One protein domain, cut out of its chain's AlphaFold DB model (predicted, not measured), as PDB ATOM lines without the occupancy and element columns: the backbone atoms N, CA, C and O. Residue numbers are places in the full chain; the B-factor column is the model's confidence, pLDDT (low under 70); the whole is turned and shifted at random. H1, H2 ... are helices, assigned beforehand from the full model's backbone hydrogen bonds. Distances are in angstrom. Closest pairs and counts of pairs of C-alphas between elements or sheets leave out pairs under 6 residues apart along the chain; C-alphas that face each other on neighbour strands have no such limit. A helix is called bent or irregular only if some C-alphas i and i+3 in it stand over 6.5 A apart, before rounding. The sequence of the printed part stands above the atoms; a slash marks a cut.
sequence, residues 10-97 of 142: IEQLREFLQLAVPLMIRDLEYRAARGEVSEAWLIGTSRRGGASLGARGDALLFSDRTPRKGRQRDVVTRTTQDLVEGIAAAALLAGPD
ATOM      1  N   ILE A  10     168.091 160.798 137.819       76.75
ATOM      2  CA  ILE A  10     168.024 160.708 139.283       76.75
ATOM      3  C   ILE A  10     166.709 161.292 139.801       76.75
ATOM      4  O   ILE A  10     166.124 160.731 140.723       76.75
ATOM      5  N   GLU A  11     166.203 162.367 139.194       80.38
ATOM      6  CA  GLU A  11     164.892 162.926 139.555       80.38
ATOM      7  C   GLU A  11     163.758 161.950 139.244       80.38
ATOM      8  O   GLU A  11     162.912 161.719 140.100       80.38
ATOM      9  N   GLN A  12     163.788 161.277 138.092       78.31
ATOM     10  CA  GLN A  12     162.791 160.245 137.770       78.31
ATOM     11  C   GLN A  12     162.836 159.062 138.742       78.31
ATOM     12  O   GLN A  12     161.794 158.528 139.128       78.31
ATOM     13  N   LEU A  13     164.038 158.646 139.152       80.00
ATOM     14  CA  LEU A  13     164.190 157.620 140.179       80.00
ATOM     15  C   LEU A  13     163.602 158.095 141.514       80.00
ATOM     16  O   LEU A  13     162.865 157.343 142.145       80.00
ATOM     17  N   ARG A  14     163.885 159.335 141.928       85.81
ATOM     18  CA  ARG A  14     163.313 159.928 143.144       85.81
ATOM     19  C   ARG A  14     161.789 159.974 143.095       85.81
ATOM     20  O   ARG A  14     161.156 159.463 144.011       85.81
ATOM     21  N   GLU A  15     161.200 160.483 142.014       85.38
ATOM     22  CA  GLU A  15     159.743 160.520 141.815       85.38
ATOM     23  C   GLU A  15     159.114 159.126 141.932       85.38
ATOM     24  O   GLU A  15     158.106 158.936 142.617       85.38
ATOM     25  N   PHE A  16     159.734 158.120 141.308       86.50
ATOM     26  CA  PHE A  16     159.284 156.739 141.427       86.50
ATOM     27  C   PHE A  16     159.351 156.234 142.878       86.50
ATOM     28  O   PHE A  16     158.386 155.650 143.377       86.50
ATOM     29  N   LEU A  17     160.471 156.461 143.569       90.38
ATOM     30  CA  LEU A  17     160.675 155.995 144.942       90.38
ATOM     31  C   LEU A  17     159.746 156.698 145.940       90.38
ATOM     32  O   LEU A  17     159.246 156.041 146.853       90.38
ATOM     33  N   GLN A  18     159.459 157.991 145.750       91.75
ATOM     34  CA  GLN A  18     158.506 158.759 146.561       91.75
ATOM     35  C   GLN A  18     157.110 158.121 146.594       91.75
ATOM     36  O   GLN A  18     156.427 158.202 147.613       91.75
ATOM     37  N   LEU A  19     156.696 157.444 145.519       91.00
ATOM     38  CA  LEU A  19     155.444 156.687 145.487       91.00
ATOM     39  C   LEU A  19     155.624 155.232 145.947       91.00
ATOM     40  O   LEU A  19     154.833 154.721 146.741       91.00
ATOM     41  N   ALA A  20     156.635 154.540 145.421       92.75
ATOM     42  CA  ALA A  20     156.766 153.095 145.572       92.75
ATOM     43  C   ALA A  20     157.179 152.673 146.990       92.75
ATOM     44  O   ALA A  20     156.666 151.678 147.509       92.75
ATOM     45  N   VAL A  21     158.082 153.420 147.632       94.81
ATOM     46  CA  VAL A  21     158.614 153.062 148.953       94.81
ATOM     47  C   VAL A  21     157.541 153.153 150.041       94.81
ATOM     48  O   VAL A  21     157.380 152.162 150.752       94.81
ATOM     49  N   PRO A  22     156.739 154.232 150.169       94.25
ATOM     50  CA  PRO A  22     155.676 154.275 151.176       94.25
ATOM     51  C   PRO A  22     154.647 153.148 151.032       94.25
ATOM     52  O   PRO A  22     154.221 152.574 152.032       94.25
ATOM     53  N   LEU A  23     154.271 152.785 149.800       94.69
ATOM     54  CA  LEU A  23     153.366 151.656 149.551       94.69
ATOM     55  C   LEU A  23     153.979 150.329 150.007       94.69
ATOM     56  O   LEU A  23     153.300 149.518 150.633       94.69
ATOM     57  N   MET A  24     155.268 150.129 149.737       96.25
ATOM     58  CA  MET A  24     155.985 148.937 150.176       96.25
ATOM     59  C   MET A  24     156.145 148.887 151.698       96.25
ATOM     60  O   MET A  24     155.971 147.825 152.285       96.25
ATOM     61  N   ILE A  25     156.403 150.020 152.360       95.06
ATOM     62  CA  ILE A  25     156.420 150.102 153.828       95.06
ATOM     63  C   ILE A  25     155.087 149.589 154.389       95.06
ATOM     64  O   ILE A  25     155.092 148.740 155.276       95.06
ATOM     65  N   ARG A  26     153.949 150.017 153.824       94.75
ATOM     66  CA  ARG A  26     152.623 149.540 154.254       94.75
ATOM     67  C   ARG A  26     152.399 148.051 154.027       94.75
ATOM     68  O   ARG A  26     151.834 147.391 154.897       94.75
ATOM     69  N   ASP A  27     152.834 147.525 152.888       95.31
ATOM     70  CA  ASP A  27     152.766 146.086 152.617       95.31
ATOM     71  C   ASP A  27     153.585 145.286 153.641       95.31
ATOM     72  O   ASP A  27     153.099 144.313 154.221       95.31
ATOM     73  N   LEU A  28     154.808 145.736 153.935       94.88
ATOM     74  CA  LEU A  28     155.681 145.088 154.906       94.88
ATOM     75  C   LEU A  28     155.140 145.179 156.338       94.88
ATOM     76  O   LEU A  28     155.216 144.187 157.060       94.88
ATOM     77  N   GLU A  29     154.548 146.306 156.745       93.38
ATOM     78  CA  GLU A  29     153.842 146.430 158.032       93.38
ATOM     79  C   GLU A  29     152.684 145.430 158.135       93.38
ATOM     80  O   GLU A  29     152.539 144.736 159.145       93.38
ATOM     81  N   TYR A  30     151.877 145.309 157.076       93.62
ATOM     82  CA  TYR A  30     150.768 144.358 157.025       93.62
ATOM     83  C   TYR A  30     151.251 142.904 157.126       93.62
ATOM     84  O   TYR A  30     150.687 142.101 157.875       93.62
ATOM     85  N   ARG A  31     152.332 142.559 156.422       94.94
ATOM     86  CA  ARG A  31     152.961 141.230 156.487       94.94
ATOM     87  C   ARG A  31     153.610 140.965 157.849       94.94
ATOM     88  O   ARG A  31     153.511 139.852 158.366       94.94
ATOM     89  N   ALA A  32     154.207 141.978 158.476       92.50
ATOM     90  CA  ALA A  32     154.761 141.887 159.827       92.50
ATOM     91  C   ALA A  32     153.670 141.618 160.872       92.50
ATOM     92  O   ALA A  32     153.837 140.731 161.708       92.50
ATOM     93  N   ALA A  33     152.515 142.284 160.770       92.06
ATOM     94  CA  ALA A  33     151.364 142.032 161.641       92.06
ATOM     95  C   ALA A  33     150.833 140.586 161.542       92.06
ATOM     96  O   ALA A  33     150.206 140.083 162.471       92.06
ATOM     97  N   ARG A  34     151.112 139.902 160.428       95.06
ATOM     98  CA  ARG A  34     150.774 138.490 160.187       95.06
ATOM     99  C   ARG A  34     151.892 137.515 160.574       95.06
ATOM    100  O   ARG A  34     151.729 136.311 160.402       95.06
ATOM    101  N   GLY A  35     153.018 138.016 161.085       91.88
ATOM    102  CA  GLY A  35     154.184 137.212 161.457       91.88
ATOM    103  C   GLY A  35     155.019 136.718 160.272       91.88
ATOM    104  O   GLY A  35     155.847 135.829 160.438       91.88
ATOM    105  N   GLU A  36     154.817 137.271 159.073       93.31
ATOM    106  CA  GLU A  36     155.523 136.857 157.849       93.31
ATOM    107  C   GLU A  36     156.868 137.581 157.667       93.31
ATOM    108  O   GLU A  36     157.692 137.186 156.840       93.31
ATOM    109  N   VAL A  37     157.088 138.651 158.432       94.25
ATOM    110  CA  VAL A  37     158.282 139.496 158.385       94.25
ATOM    111  C   VAL A  37     158.910 139.521 159.772       94.25
ATOM    112  O   VAL A  37     158.264 139.883 160.751       94.25
ATOM    113  N   SER A  38     160.181 139.134 159.848       95.12
ATOM    114  CA  SER A  38     160.997 139.214 161.059       95.12
ATOM    115  C   SER A  38     162.089 140.269 160.906       95.12
ATOM    116  O   SER A  38     162.455 140.645 159.793       95.12
ATOM    117  N   GLU A  39     162.671 140.706 162.020       94.62
ATOM    118  CA  GLU A  39     163.809 141.632 162.005       94.62
ATOM    119  C   GLU A  39     164.986 141.084 161.179       94.62
ATOM    120  O   GLU A  39     165.530 141.770 160.316       94.62
ATOM    121  N   ALA A  40     165.324 139.800 161.353       95.19
ATOM    122  CA  ALA A  40     166.365 139.140 160.564       95.19
ATOM    123  C   ALA A  40     166.046 139.138 159.057       95.19
ATOM    124  O   ALA A  40     166.945 139.305 158.226       95.19
ATOM    125  N   TRP A  41     164.768 138.977 158.698       95.88
ATOM    126  CA  TRP A  41     164.322 139.082 157.313       95.88
ATOM    127  C   TRP A  41     164.500 140.507 156.781       95.88
ATOM    128  O   TRP A  41     165.072 140.666 155.704       95.88
ATOM    129  N   LEU A  42     164.104 141.534 157.545       95.12
ATOM    130  CA  LEU A  42     164.272 142.943 157.171       95.12
ATOM    131  C   LEU A  42     165.745 143.288 156.934       95.12
ATOM    132  O   LEU A  42     166.076 143.884 155.911       95.12
ATOM    133  N   ILE A  43     166.644 142.843 157.820       95.25
ATOM    134  CA  ILE A  43     168.094 143.046 157.672       95.25
ATOM    135  C   ILE A  43     168.590 142.405 156.371       95.25
ATOM    136  O   ILE A  43     169.329 143.024 155.600       95.25
ATOM    137  N   GLY A  44     168.178 141.163 156.101       94.06
ATOM    138  CA  GLY A  44     168.535 140.459 154.872       94.06
ATOM    139  C   GLY A  44     168.024 141.171 153.618       94.06
ATOM    140  O   GLY A  44     168.762 141.311 152.643       94.06
ATOM    141  N   THR A  45     166.784 141.649 153.649       94.94
ATOM    142  CA  THR A  45     166.135 142.365 152.546       94.94
ATOM    143  C   THR A  45     166.788 143.721 152.284       94.94
ATOM    144  O   THR A  45     167.160 143.997 151.145       94.94
ATOM    145  N   SER A  46     167.037 144.513 153.328       93.19
ATOM    146  CA  SER A  46     167.762 145.786 153.249       93.19
ATOM    147  C   SER A  46     169.133 145.617 152.578       93.19
ATOM    148  O   SER A  46     169.455 146.308 151.607       93.19
ATOM    149  N   ARG A  47     169.913 144.612 153.007       92.50
ATOM    150  CA  ARG A  47     171.222 144.300 152.410       92.50
ATOM    151  C   ARG A  47     171.116 143.875 150.946       92.50
ATOM    152  O   ARG A  47     171.944 144.289 150.134       92.50
ATOM    153  N   ARG A  48     170.114 143.059 150.596       89.19
ATOM    154  CA  ARG A  48     169.875 142.638 149.205       89.19
ATOM    155  C   ARG A  48     169.547 143.823 148.303       89.19
ATOM    156  O   ARG A  48     170.086 143.868 147.202       89.19
ATOM    157  N   GLY A  49     168.738 144.778 148.762       85.19
ATOM    158  CA  GLY A  49     168.430 145.988 147.995       85.19
ATOM    159  C   GLY A  49     169.684 146.789 147.648       85.19
ATOM    160  O   GLY A  49     169.929 147.072 146.474       85.19
ATOM    161  N   GLY A  50     170.546 147.048 148.639       80.19
ATOM    162  CA  GLY A  50     171.829 147.728 148.419       80.19
ATOM    163  C   GLY A  50     172.773 146.961 147.483       80.19
ATOM    164  O   GLY A  50     173.370 147.544 146.578       80.19
ATOM    165  N   ALA A  51     172.866 145.637 147.638       83.38
ATOM    166  CA  ALA A  51     173.679 144.794 146.761       83.38
ATOM    167  C   ALA A  51     173.138 144.736 145.318       83.38
ATOM    168  O   ALA A  51     173.923 144.744 144.370       83.38
ATOM    169  N   SER A  52     171.811 144.699 145.137       77.94
ATOM    170  CA  SER A  52     171.165 144.698 143.816       77.94
ATOM    171  C   SER A  52     171.411 146.025 143.095       77.94
ATOM    172  O   SER A  52     171.759 146.011 141.915       77.94
ATOM    173  N   LEU A  53     171.351 147.155 143.812       75.94
ATOM    174  CA  LEU A  53     171.725 148.471 143.285       75.94
ATOM    175  C   LEU A  53     173.207 148.531 142.884       75.94
ATOM    176  O   LEU A  53     173.516 148.969 141.784       75.94
ATOM    177  N   GLY A  54     174.130 148.058 143.724       75.44
ATOM    178  CA  GLY A  54     175.564 148.084 143.401       75.44
ATOM    179  C   GLY A  54     175.949 147.172 142.229       75.44
ATOM    180  O   GLY A  54     176.763 147.544 141.391       75.44
ATOM    181  N   ALA A  55     175.345 145.984 142.136       78.75
ATOM    182  CA  ALA A  55     175.658 145.005 141.092       78.75
ATOM    183  C   ALA A  55     174.923 145.258 139.766       78.75
ATOM    184  O   ALA A  55     175.342 144.760 138.721       78.75
ATOM    185  N   ARG A  56     173.782 145.954 139.810       72.38
ATOM    186  CA  ARG A  56     172.878 146.141 138.666       72.38
ATOM    187  C   ARG A  56     172.416 147.591 138.534       72.38
ATOM    188  O   ARG A  56     171.364 147.827 137.951       72.38
ATOM    189  N   GLY A  57     173.181 148.554 139.046       63.91
ATOM    190  CA  GLY A  57     172.844 149.983 139.014       63.91
ATOM    191  C   GLY A  57     172.570 150.495 137.601       63.91
ATOM    192  O   GLY A  57     171.614 151.232 137.392       63.91
ATOM    193  N   ASP A  58     173.285 149.966 136.605       63.25
ATOM    194  CA  ASP A  58     173.040 150.246 135.183       63.25
ATOM    195  C   ASP A  58     171.675 149.729 134.684       63.25
ATOM    196  O   ASP A  58     171.104 150.238 133.716       63.25
ATOM    197  N   ALA A  59     171.099 148.714 135.338       57.41
ATOM    198  CA  ALA A  59     169.745 148.252 135.049       57.41
ATOM    199  C   ALA A  59     168.686 149.270 135.507       57.41
ATOM    200  O   ALA A  59     167.624 149.331 134.894       57.41
ATOM    201  N   LEU A  60     169.001 150.085 136.519       61.31
ATOM    202  CA  LEU A  60     168.181 151.195 137.008       61.31
ATOM    203  C   LEU A  60     168.449 152.507 136.271       61.31
ATOM    204  O   LEU A  60     167.921 153.534 136.688       61.31
ATOM    205  N   LEU A  61     169.207 152.499 135.167       61.38
ATOM    206  CA  LEU A  61     169.158 153.584 134.188       61.38
ATOM    207  C   LEU A  61     167.761 153.586 133.554       61.38
ATOM    208  O   LEU A  61     167.534 153.097 132.443       61.38
ATOM    209  N   PHE A  62     166.797 154.096 134.318       58.34
ATOM    210  CA  PHE A  62     165.581 154.682 133.810       58.34
ATOM    211  C   PHE A  62     166.026 155.657 132.725       58.34
ATOM    212  O   PHE A  62     166.869 156.508 132.975       58.34
ATOM    213  N   SER A  63     165.468 155.498 131.525       51.91
ATOM    214  CA  SER A  63     165.546 156.481 130.443       51.91
ATOM    215  C   SER A  63     166.647 156.360 129.372       51.91
ATOM    216  O   SER A  63     167.078 157.377 128.837       51.91
ATOM    217  N   ASP A  64     166.978 155.161 128.882       55.81
ATOM    218  CA  ASP A  64     167.326 155.075 127.444       55.81
ATOM    219  C   ASP A  64     166.062 155.071 126.550       55.81
ATOM    220  O   ASP A  64     166.151 155.147 125.327       55.81
ATOM    221  N   ARG A  65     164.866 155.011 127.170       56.31
ATOM    222  CA  ARG A  65     163.527 154.932 126.544       56.31
ATOM    223  C   ARG A  65     163.360 153.776 125.568       56.31
ATOM    224  O   ARG A  65     162.348 153.698 124.870       56.31
ATOM    225  N   THR A  66     164.306 152.849 125.557       61.25
ATOM    226  CA  THR A  66     164.230 151.659 124.737       61.25
ATOM    227  C   THR A  66     163.356 150.655 125.480       61.25
ATOM    228  O   THR A  66     163.691 150.258 126.599       61.25
ATOM    229  N   PRO A  67     162.225 150.207 124.908       64.44
ATOM    230  CA  PRO A  67     161.437 149.152 125.519       64.44
ATOM    231  C   PRO A  67     162.293 147.890 125.626       64.44
ATOM    232  O   PRO A  67     162.583 147.225 124.627       64.44
ATOM    233  N   ARG A  68     162.713 147.553 126.846       72.94
ATOM    234  CA  ARG A  68     163.472 146.328 127.104       72.94
ATOM    235  C   ARG A  68     162.539 145.125 126.974       72.94
ATOM    236  O   ARG A  68     161.374 145.172 127.375       72.94
ATOM    237  N   LYS A  69     163.044 144.030 126.404       76.88
ATOM    238  CA  LYS A  69     162.283 142.788 126.188       76.88
ATOM    239  C   LYS A  69     162.971 141.600 126.856       76.88
ATOM    240  O   LYS A  69     164.190 141.592 127.031       76.88
ATOM    241  N   GLY A  70     162.171 140.597 127.220       82.56
ATOM    242  CA  GLY A  70     162.637 139.350 127.831       82.56
ATOM    243  C   GLY A  70     163.513 139.589 129.062       82.56
ATOM    244  O   GLY A  70     163.201 140.420 129.910       82.56
ATOM    245  N   ARG A  71     164.664 138.911 129.104       81.94
ATOM    246  CA  ARG A  71     165.582 138.894 130.251       81.94
ATOM    247  C   ARG A  71     165.992 140.280 130.753       81.94
ATOM    248  O   ARG A  71     166.142 140.461 131.954       81.94
ATOM    249  N   GLN A  72     166.178 141.258 129.866       77.06
ATOM    250  CA  GLN A  72     166.561 142.609 130.285       77.06
ATOM    251  C   GLN A  72     165.436 143.312 131.045       77.06
ATOM    252  O   GLN A  72     165.709 143.959 132.048       77.06
ATOM    253  N   ARG A  73     164.177 143.150 130.615       79.38
ATOM    254  CA  ARG A  73     163.017 143.672 131.350       79.38
ATOM    255  C   ARG A  73     162.924 143.028 132.729       79.38
ATOM    256  O   ARG A  73     162.752 143.737 133.710       79.38
ATOM    257  N   ASP A  74     163.095 141.711 132.800       82.69
ATOM    258  CA  ASP A  74     163.004 140.975 134.065       82.69
ATOM    259  C   ASP A  74     164.074 141.417 135.066       82.69
ATOM    260  O   ASP A  74     163.791 141.541 136.255       82.69
ATOM    261  N   VAL A  75     165.294 141.685 134.589       82.19
ATOM    262  CA  VAL A  75     166.379 142.218 135.424       82.19
ATOM    263  C   VAL A  75     166.016 143.598 135.967       82.19
ATOM    264  O   VAL A  75     166.151 143.805 137.167       82.19
ATOM    265  N   VAL A  76     165.504 144.506 135.130       79.19
ATOM    266  CA  VAL A  76     165.079 145.843 135.585       79.19
ATOM    267  C   VAL A  76     163.959 145.745 136.613       79.19
ATOM    268  O   VAL A  76     164.069 146.343 137.680       79.19
ATOM    269  N   THR A  77     162.911 144.965 136.335       82.25
ATOM    270  CA  THR A  77     161.783 144.790 137.260       82.25
ATOM    271  C   THR A  77     162.258 144.247 138.604       82.25
ATOM    272  O   THR A  77     161.916 144.808 139.641       82.25
ATOM    273  N   ARG A  78     163.088 143.193 138.598       85.06
ATOM    274  CA  ARG A  78     163.615 142.599 139.834       85.06
ATOM    275  C   ARG A  78     164.500 143.568 140.598       85.06
ATOM    276  O   ARG A  78     164.308 143.720 141.791       85.06
ATOM    277  N   THR A  79     165.424 144.252 139.931       85.88
ATOM    278  CA  THR A  79     166.301 145.223 140.597       85.88
ATOM    279  C   THR A  79     165.516 146.406 141.160       85.88
ATOM    280  O   THR A  79     165.814 146.860 142.260       85.88
ATOM    281  N   THR A  80     164.483 146.871 140.455       85.88
ATOM    282  CA  THR A  80     163.587 147.929 140.948       85.88
ATOM    283  C   THR A  80     162.839 147.468 142.193       85.88
ATOM    284  O   THR A  80     162.786 148.191 143.185       85.88
ATOM    285  N   GLN A  81     162.301 146.248 142.169       89.62
ATOM    286  CA  GLN A  81     161.610 145.671 143.314       89.62
ATOM    287  C   GLN A  81     162.556 145.456 144.503       89.62
ATOM    288  O   GLN A  81     162.225 145.883 145.604       89.62
ATOM    289  N   ASP A  82     163.745 144.886 144.277       91.12
ATOM    290  CA  ASP A  82     164.776 144.692 145.305       91.12
ATOM    291  C   ASP A  82     165.159 146.025 145.966       91.12
ATOM    292  O   ASP A  82     165.347 146.086 147.181       91.12
ATOM    293  N   LEU A  83     165.287 147.095 145.172       90.94
ATOM    294  CA  LEU A  83     165.614 148.427 145.671       90.94
ATOM    295  C   LEU A  83     164.493 148.974 146.561       90.94
ATOM    296  O   LEU A  83     164.757 149.364 147.695       90.94
ATOM    297  N   VAL A  84     163.252 148.976 146.067       93.75
ATOM    298  CA  VAL A  84     162.091 149.490 146.811       93.75
ATOM    299  C   VAL A  84     161.880 148.705 148.107       93.75
ATOM    300  O   VAL A  84     161.720 149.305 149.168       93.75
ATOM    301  N   GLU A  85     161.921 147.373 148.041       95.31
ATOM    302  CA  GLU A  85     161.756 146.497 149.207       95.31
ATOM    303  C   GLU A  85     162.915 146.657 150.198       95.31
ATOM    304  O   GLU A  85     162.699 146.682 151.407       95.31
ATOM    305  N   GLY A  86     164.143 146.839 149.703       95.19
ATOM    306  CA  GLY A  86     165.317 147.092 150.533       95.19
ATOM    307  C   GLY A  86     165.263 148.429 151.275       95.19
ATOM    308  O   GLY A  86     165.566 148.464 152.468       95.19
ATOM    309  N   ILE A  87     164.849 149.508 150.601       94.94
ATOM    310  CA  ILE A  87     164.658 150.830 151.220       94.94
ATOM    311  C   ILE A  87     163.536 150.761 152.257       94.94
ATOM    312  O   ILE A  87     163.734 151.186 153.390       94.94
ATOM    313  N   ALA A  88     162.388 150.176 151.912       96.25
ATOM    314  CA  ALA A  88     161.273 150.026 152.842       96.25
ATOM    315  C   ALA A  88     161.666 149.206 154.083       96.25
ATOM    316  O   ALA A  88     161.350 149.588 155.208       96.25
ATOM    317  N   ALA A  89     162.411 148.111 153.899       95.75
ATOM    318  CA  ALA A  89     162.904 147.302 155.006       95.75
ATOM    319  C   ALA A  89     163.892 148.072 155.897       95.75
ATOM    320  O   ALA A  89     163.836 147.956 157.118       95.75
ATOM    321  N   ALA A  90     164.778 148.868 155.297       95.38
ATOM    322  CA  ALA A  90     165.714 149.716 156.028       95.38
ATOM    323  C   ALA A  90     164.997 150.832 156.811       95.38
ATOM    324  O   ALA A  90     165.322 151.052 157.973       95.38
ATOM    325  N   ALA A  91     163.985 151.469 156.216       95.00
ATOM    326  CA  ALA A  91     163.149 152.466 156.881       95.00
ATOM    327  C   ALA A  91     162.410 151.875 158.094       95.00
ATOM    328  O   ALA A  91     162.395 152.475 159.163       95.00
ATOM    329  N   LEU A  92     161.856 150.664 157.960       94.38
ATOM    330  CA  LEU A  92     161.211 149.963 159.076       94.38
ATOM    331  C   LEU A  92     162.195 149.584 160.189       94.38
ATOM    332  O   LEU A  92     161.839 149.679 161.361       94.38
ATOM    333  N   LEU A  93     163.423 149.183 159.845       94.19
ATOM    334  CA  LEU A  93     164.475 148.902 160.830       94.19
ATOM    335  C   LEU A  93     164.925 150.153 161.586       94.19
ATOM    336  O   LEU A  93     165.215 150.068 162.775       94.19
ATOM    337  N   ALA A  94     164.989 151.297 160.904       93.50
ATOM    338  CA  ALA A  94     165.321 152.572 161.530       93.50
ATOM    339  C   ALA A  94     164.194 153.097 162.437       93.50
ATOM    340  O   ALA A  94     164.431 153.928 163.311       93.50
ATOM    341  N   GLY A  95     162.970 152.589 162.267       89.00
ATOM    342  CA  GLY A  95     161.837 152.974 163.091       89.00
ATOM    343  C   GLY A  95     161.470 154.450 162.883       89.00
ATOM    344  O   GLY A  95     161.512 154.922 161.748       89.00
ATOM    345  N   PRO A  96     161.093 155.193 163.940       88.19
ATOM    346  CA  PRO A  96     160.616 156.576 163.828       88.19
ATOM    347  C   PRO A  96     161.597 157.542 163.157       88.19
ATOM    348  O   PRO A  96     161.158 158.540 162.591       88.19
ATOM    349  N   ASP A  97     162.895 157.247 163.228       87.81
ATOM    350  CA  ASP A  97     163.949 158.091 162.666       87.81
ATOM    351  C   ASP A  97     164.095 157.924 161.151       87.81
ATOM    352  O   ASP A  97     164.718 158.770 160.518       87.81
TER     353      ASP A  97
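This is residues 10 to 97 of the 142 residues of an uncharacterized protein of Streptomyces natalensis ATCC 27448 (UniProt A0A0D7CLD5). Three helices lie in a row with H3, the longest, in the middle: H2 folds back along one side of H3 as a somewhat splayed helical hairpin, and on the other side H1 crosses H3 at a steep angle. The two links turn at opposite ends of the long axis, residues 34 to 38 at one and residues 61 to 70 at the other. The printed part has 88 residues with three named helices, in the order H1, H2, H3, and no named strand; the class is all helix. It is compact, with a radius of gyration of the C-alphas of 13.7 A, yet elongated in outline, spanning 40 by 24 by 21 A.

H3, residues 71 to 97, touches H2, residues 39 to 60, with 43 pairs of C-alphas within 8 A. The closest C-alphas of the two are those of Ser 46 and Gly 86, 3.9 A apart. They run opposite ways at a steep tilt of 43 degrees and are a helical hairpin. H3 also touches H1, residues 10 to 33, with 17 such pairs; the closest C-alphas are those of Ile 25 and Ala 88, 5.0 A apart. H1 touches H3 with residues 17 to 28 alone, and H3 touches H1 with residues 84 to 92 alone. H1 and H3 run the same way at a steep tilt of 65 degrees. H1 and H2 are near each other, with 5 pairs of C-alphas within 10 A and the closest 8.2 A apart. Of the O i to N i+4 pairs, 17 of 20 are within hydrogen-bond range in H1, 15 of 18 in H2 and 21 of 23 in H3.

H3 is 37.7 A from first to last C-alpha, ending with C-alpha 97 at (163.949, 158.091, 162.666). It has a kink of 39 degrees near residue 91 and is irregular, with C-alphas 93 and 96 9.1 A apart. H2 is 27.1 A long and begins with C-alpha 39 at (163.809, 141.632, 162.005). It has a kink of 60 degrees near residue 54 and is irregular, with C-alphas 55 and 58 8.3 A apart. H1 is 33.6 A long and begins with C-alpha 10 at (168.024, 160.708, 139.283). It has a kink of 33 degrees near residue 19; it is neither bent nor irregular, but only just, with C-alphas 19 and 22 6.2 A apart.

The two C-alphas farthest apart are those of Gly 35 and Thr 66, at 40.7 A. The printed part has no cut. The link from H1 to H2 is tight, with 5 residues, and that from H2 to H3 is short, with 10. Mean pLDDT of the printed part is 85.2; residues 57 to 67 are under 70.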